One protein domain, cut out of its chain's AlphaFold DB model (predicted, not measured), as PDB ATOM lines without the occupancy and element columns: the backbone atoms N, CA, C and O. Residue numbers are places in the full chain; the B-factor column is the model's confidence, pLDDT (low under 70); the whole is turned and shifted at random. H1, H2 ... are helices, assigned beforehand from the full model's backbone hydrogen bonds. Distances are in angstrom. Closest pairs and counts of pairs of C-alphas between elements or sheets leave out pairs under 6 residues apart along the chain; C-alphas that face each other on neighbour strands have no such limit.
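This is residues 2 to 43 of the 45 residues of the protein "YpzI family protein" of Bacillus sp. UniB3 (UniProt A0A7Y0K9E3). Two short helices, H1 and H2, sit at the two ends of a long drawn-out strip of chain, like weights on the ends of a cord, with no core between them. The linking stretch, residues 13 to 34, makes most of the length and holds no named element. The printed part has 42 residues with two named helices, H1 then H2, and no named strand; the class is all helix, though under half of the residues, 19 of 42, are in named elements. The whole is extended, with a radius of gyration of the C-alphas of 17.4 A, and is a rod spanning 52 by 19 by 13 A.

H1, residues 3 to 12, and H2, residues 35 to 43, are apart, with no C-alpha of the one within 8 A of the other. Residues 9 to 14, of which 9 to 12 belong to H1, stand free. Residues 33 to 43, of which 35 to 43 belong to H2, also stand free. In H1 and H2 every O i to N i+4 pair is within hydrogen-bond range.

H1 begins at C-alpha 3, at (-30.284, 21.910, -16.697), and is 14.5 A long from first to last C-alpha, ending at Lys 12. H2 begins at Pro 35 and ends at C-alpha 43, at (-63.064, -3.346, 12.158); it is 12.3 A long.

The C-alphas of Gly 2 and Asp 43, the two farthest apart in the domain, are 52.9 A apart. The printed part has no cut. The link from H1 to H2, 22 residues, is long. The mean pLDDT of the printed part is 73.0, and it is under 70 at residues 2 to 3, 17 to 24 and 26 to 28.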
ATOM      1  N   GLY A   2     -29.382  22.196 -21.524       56.91
ATOM      2  CA  GLY A   2     -30.461  22.392 -20.544       56.91
ATOM      3  C   GLY A   2     -30.135  21.719 -19.210       56.91
ATOM      4  O   GLY A   2     -29.626  20.598 -19.230       56.91
ATOM      5  N   LYS A   3     -30.442  22.391 -18.090       63.06
ATOM      6  CA  LYS A   3     -30.284  21.910 -16.697       63.06
ATOM      7  C   LYS A   3     -30.652  20.429 -16.517       63.06
ATOM      8  O   LYS A   3     -29.918  19.682 -15.879       63.06
ATOM      9  N   ASP A   4     -31.708  19.991 -17.192       70.19
ATOM     10  CA  ASP A   4     -32.230  18.622 -17.147       70.19
ATOM     11  C   ASP A   4     -31.228  17.548 -17.636       70.19
ATOM     12  O   ASP A   4     -31.205  16.411 -17.164       70.19
ATOM     13  N   ARG A   5     -30.318  17.906 -18.553       74.88
ATOM     14  CA  ARG A   5     -29.279  16.992 -19.058       74.88
ATOM     15  C   ARG A   5     -28.143  16.798 -18.049       74.88
ATOM     16  O   ARG A   5     -27.529  15.732 -18.024       74.88
ATOM     17  N   GLN A   6     -27.859  17.820 -17.242       76.12
ATOM     18  CA  GLN A   6     -26.798  17.787 -16.238       76.12
ATOM     19  C   GLN A   6     -27.224  16.974 -15.018       76.12
ATOM     20  O   GLN A   6     -26.462  16.118 -14.578       76.12
ATOM     21  N   GLU A   7     -28.462  17.142 -14.551       77.81
ATOM     22  CA  GLU A   7     -29.012  16.334 -13.458       77.81
ATOM     23  C   GLU A   7     -29.083  14.846 -13.838       77.81
ATOM     24  O   GLU A   7     -28.610  13.991 -13.093       77.81
ATOM     25  N   LYS A   8     -29.537  14.525 -15.061       77.81
ATOM     26  CA  LYS A   8     -29.526  13.147 -15.589       77.81
ATOM     27  C   LYS A   8     -28.120  12.545 -15.656       77.81
ATOM     28  O   LYS A   8     -27.947  11.365 -15.359       77.81
ATOM     29  N   LYS A   9     -27.108  13.328 -16.045       80.38
ATOM     30  CA  LYS A   9     -25.708  12.872 -16.068       80.38
ATOM     31  C   LYS A   9     -25.170  12.637 -14.653       80.38
ATOM     32  O   LYS A   9     -24.473  11.652 -14.439       80.38
ATOM     33  N   LEU A  10     -25.512  13.509 -13.704       78.88
ATOM     34  CA  LEU A  10     -25.085  13.405 -12.309       78.88
ATOM     35  C   LEU A  10     -25.731  12.212 -11.589       78.88
ATOM     36  O   LEU A  10     -24.999  11.468 -10.933       78.88
ATOM     37  N   LYS A  11     -27.032  11.967 -11.814       77.06
ATOM     38  CA  LYS A  11     -27.756  10.763 -11.362       77.06
ATOM     39  C   LYS A  11     -27.128   9.483 -11.909       77.06
ATOM     40  O   LYS A  11     -26.801   8.592 -11.142       77.06
ATOM     41  N   LYS A  12     -26.842   9.421 -13.218       79.75
ATOM     42  CA  LYS A  12     -26.123   8.279 -13.827       79.75
ATOM     43  C   LYS A  12     -24.716   8.067 -13.263       79.75
ATOM     44  O   LYS A  12     -24.202   6.959 -13.333       79.75
ATOM     45  N   SER A  13     -24.076   9.125 -12.763       83.81
ATOM     46  CA  SER A  13     -22.771   9.043 -12.100       83.81
ATOM     47  C   SER A  13     -22.862   8.811 -10.586       83.81
ATOM     48  O   SER A  13     -21.842   8.945  -9.919       83.81
ATOM     49  N   ASN A  14     -24.056   8.519 -10.050       75.81
ATOM     50  CA  ASN A  14     -24.339   8.319  -8.622       75.81
ATOM     51  C   ASN A  14     -23.853   9.468  -7.719       75.81
ATOM     52  O   ASN A  14     -23.522   9.268  -6.558       75.81
ATOM     53  N   ARG A  15     -23.753  10.687  -8.263       74.88
ATOM     54  CA  ARG A  15     -23.289  11.871  -7.519       74.88
ATOM     55  C   ARG A  15     -24.423  12.665  -6.890       74.88
ATOM     56  O   ARG A  15     -24.170  13.526  -6.057       74.88
ATOM     57  N   VAL A  16     -25.639  12.446  -7.370       71.75
ATOM     58  CA  VAL A  16     -26.834  13.173  -6.957       71.75
ATOM     59  C   VAL A  16     -27.953  12.153  -6.865       71.75
ATOM     60  O   VAL A  16     -28.319  11.549  -7.873       71.75
ATOM     61  N   GLU A  17     -28.454  11.963  -5.654       66.56
ATOM     62  CA  GLU A  17     -29.665  11.204  -5.363       66.56
ATOM     63  C   GLU A  17     -30.890  12.039  -5.754       66.56
ATOM     64  O   GLU A  17     -30.856  13.273  -5.796       66.56
ATOM     65  N   SER A  18     -31.990  11.371  -6.084       66.31
ATOM     66  CA  SER A  18     -33.267  12.065  -6.202       66.31
ATOM     67  C   SER A  18     -33.778  12.327  -4.788       66.31
ATOM     68  O   SER A  18     -34.284  11.412  -4.157       66.31
ATOM     69  N   ASP A  19     -33.735  13.576  -4.317       60.94
ATOM     70  CA  ASP A  19     -34.327  14.011  -3.029       60.94
ATOM     71  C   ASP A  19     -35.811  13.613  -2.849       60.94
ATOM     72  O   ASP A  19     -36.392  13.764  -1.778       60.94
ATOM     73  N   ARG A  20     -36.460  13.133  -3.919       56.12
ATOM     74  CA  ARG A  20     -37.852  12.674  -3.933       56.12
ATOM     75  C   ARG A  20     -38.041  11.176  -3.712       56.12
ATOM     76  O   ARG A  20     -39.181  10.731  -3.839       56.12
ATOM     77  N   ASP A  21     -37.000  10.416  -3.381       60.31
ATOM     78  CA  ASP A  21     -37.207   9.092  -2.792       60.31
ATOM     79  C   ASP A  21     -37.786   9.291  -1.391       60.31
ATOM     80  O   ASP A  21     -37.097   9.335  -0.373       60.31
ATOM     81  N   GLN A  22     -39.107   9.480  -1.352       62.56
ATOM     82  CA  GLN A  22     -39.854   9.405  -0.116       62.56
ATOM     83  C   GLN A  22     -39.696   7.977   0.378       62.56
ATOM     84  O   GLN A  22     -40.322   7.052  -0.135       62.56
ATOM     85  N   ALA A  23     -38.811   7.790   1.348       66.50
ATOM     86  CA  ALA A  23     -38.610   6.512   1.991       66.50
ATOM     87  C   ALA A  23     -39.832   6.199   2.874       66.50
ATOM     88  O   ALA A  23     -39.803   6.304   4.099       66.50
ATOM     89  N   LEU A  24     -40.930   5.802   2.222       65.69
ATOM     90  CA  LEU A  24     -42.200   5.390   2.832       65.69
ATOM     91  C   LEU A  24     -42.051   4.113   3.683       65.69
ATOM     92  O   LEU A  24     -42.962   3.749   4.434       65.69
ATOM     93  N   HIS A  25     -40.894   3.450   3.569       70.56
ATOM     94  CA  HIS A  25     -40.486   2.273   4.330       70.56
ATOM     95  C   HIS A  25     -40.108   2.581   5.785       70.56
ATOM     96  O   HIS A  25     -40.114   1.665   6.604       70.56
ATOM     97  N   TYR A  26     -39.803   3.835   6.134       67.50
ATOM     98  CA  TYR A  26     -39.547   4.192   7.528       67.50
ATOM     99  C   TYR A  26     -40.851   4.299   8.325       67.50
ATOM    100  O   TYR A  26     -41.876   4.793   7.842       67.50
ATOM    101  N   ASN A  27     -40.807   3.842   9.577       60.59
ATOM    102  CA  ASN A  27     -41.923   3.971  10.509       60.59
ATOM    103  C   ASN A  27     -42.187   5.459  10.792       60.59
ATOM    104  O   ASN A  27     -41.265   6.197  11.124       60.59
ATOM    105  N   GLY A  28     -43.442   5.897  10.651       63.78
ATOM    106  CA  GLY A  28     -43.843   7.298  10.842       63.78
ATOM    107  C   GLY A  28     -43.828   8.164   9.577       63.78
ATOM    108  O   GLY A  28     -44.242   9.318   9.640       63.78
ATOM    109  N   ALA A  29     -43.412   7.628   8.423       71.88
ATOM    110  CA  ALA A  29     -43.598   8.316   7.150       71.88
ATOM    111  C   ALA A  29     -45.095   8.437   6.820       71.88
ATOM    112  O   ALA A  29     -45.834   7.448   6.873       71.88
ATOM    113  N   THR A  30     -45.539   9.641   6.454       72.12
ATOM    114  CA  THR A  30     -46.918   9.884   6.021       72.12
ATOM    115  C   THR A  30     -47.159   9.155   4.700       72.12
ATOM    116  O   THR A  30     -46.741   9.619   3.641       72.12
ATOM    117  N   ARG A  31     -47.813   7.993   4.760       75.75
ATOM    118  CA  ARG A  31     -48.201   7.199   3.589       75.75
ATOM    119  C   ARG A  31     -49.720   7.162   3.454       75.75
ATOM    120  O   ARG A  31     -50.435   7.203   4.453       75.75
ATOM    121  N   LEU A  32     -50.208   7.063   2.220       78.75
ATOM    122  CA  LEU A  32     -51.608   6.723   1.981       78.75
ATOM    123  C   LEU A  32     -51.827   5.272   2.418       78.75
ATOM    124  O   LEU A  32     -51.072   4.389   2.013       78.75
ATOM    125  N   GLN A  33     -52.830   5.049   3.265       79.12
ATOM    126  CA  GLN A  33     -53.202   3.707   3.705       79.12
ATOM    127  C   GLN A  33     -53.749   2.901   2.530       79.12
ATOM    128  O   GLN A  33     -54.489   3.421   1.687       79.12
ATOM    129  N   SER A  34     -53.398   1.620   2.485       83.19
ATOM    130  CA  SER A  34     -54.023   0.685   1.553       83.19
ATOM    131  C   SER A  34     -55.463   0.353   1.986       83.19
ATOM    132  O   SER A  34     -55.806   0.489   3.165       83.19
ATOM    133  N   PRO A  35     -56.323  -0.126   1.066       82.50
ATOM    134  CA  PRO A  35     -57.681  -0.549   1.415       82.50
ATOM    135  C   PRO A  35     -57.739  -1.631   2.504       82.50
ATOM    136  O   PRO A  35     -58.660  -1.620   3.315       82.50
ATOM    137  N   GLU A  36     -56.760  -2.544   2.544       81.56
ATOM    138  CA  GLU A  36     -56.689  -3.605   3.562       81.56
ATOM    139  C   GLU A  36     -56.354  -3.053   4.950       81.56
ATOM    140  O   GLU A  36     -57.014  -3.390   5.932       81.56
ATOM    141  N   GLU A  37     -55.369  -2.153   5.033       80.31
ATOM    142  CA  GLU A  37     -55.004  -1.481   6.287       80.31
ATOM    143  C   GLU A  37     -56.174  -0.654   6.837       80.31
ATOM    144  O   GLU A  37     -56.415  -0.649   8.044       80.31
ATOM    145  N   GLY A  38     -56.933   0.005   5.955       80.69
ATOM    146  CA  GLY A  38     -58.122   0.768   6.331       80.69
ATOM    147  C   GLY A  38     -59.251  -0.104   6.888       80.69
ATOM    148  O   GLY A  38     -59.904   0.296   7.852       80.69
ATOM    149  N   ARG A  39     -59.472  -1.303   6.329       83.62
ATOM    150  CA  ARG A  39     -60.453  -2.269   6.858       83.62
ATOM    151  C   ARG A  39     -60.099  -2.707   8.277       83.62
ATOM    152  O   ARG A  39     -60.915  -2.537   9.172       83.62
ATOM    153  N   LEU A  40     -58.857  -3.141   8.504       79.88
ATOM    154  CA  LEU A  40     -58.385  -3.563   9.831       79.88
ATOM    155  C   LEU A  40     -58.519  -2.461  10.893       79.88
ATOM    156  O   LEU A  40     -58.815  -2.745  12.051       79.88
ATOM    157  N   LEU A  41     -58.299  -1.201  10.518       78.31
ATOM    158  CA  LEU A  41     -58.480  -0.056  11.414       78.31
ATOM    159  C   LEU A  41     -59.951   0.203  11.759       78.31
ATOM    160  O   LEU A  41     -60.251   0.570  12.892       78.31
ATOM    161  N   ASN A  42     -60.855   0.019  10.799       78.25
ATOM    162  CA  ASN A  42     -62.287   0.246  10.989       78.25
ATOM    163  C   ASN A  42     -62.980  -0.909  11.721       78.25
ATOM    164  O   ASN A  42     -63.918  -0.657  12.470       78.25
ATOM    165  N   ASP A  43     -62.509  -2.141  11.529       75.62
ATOM    166  CA  ASP A  43     -63.064  -3.346  12.158       75.62
ATOM    167  C   ASP A  43     -62.677  -3.471  13.646       75.62
ATOM    168  O   ASP A  43     -63.311  -4.212  14.390       75.62
TER     169      ASP A  43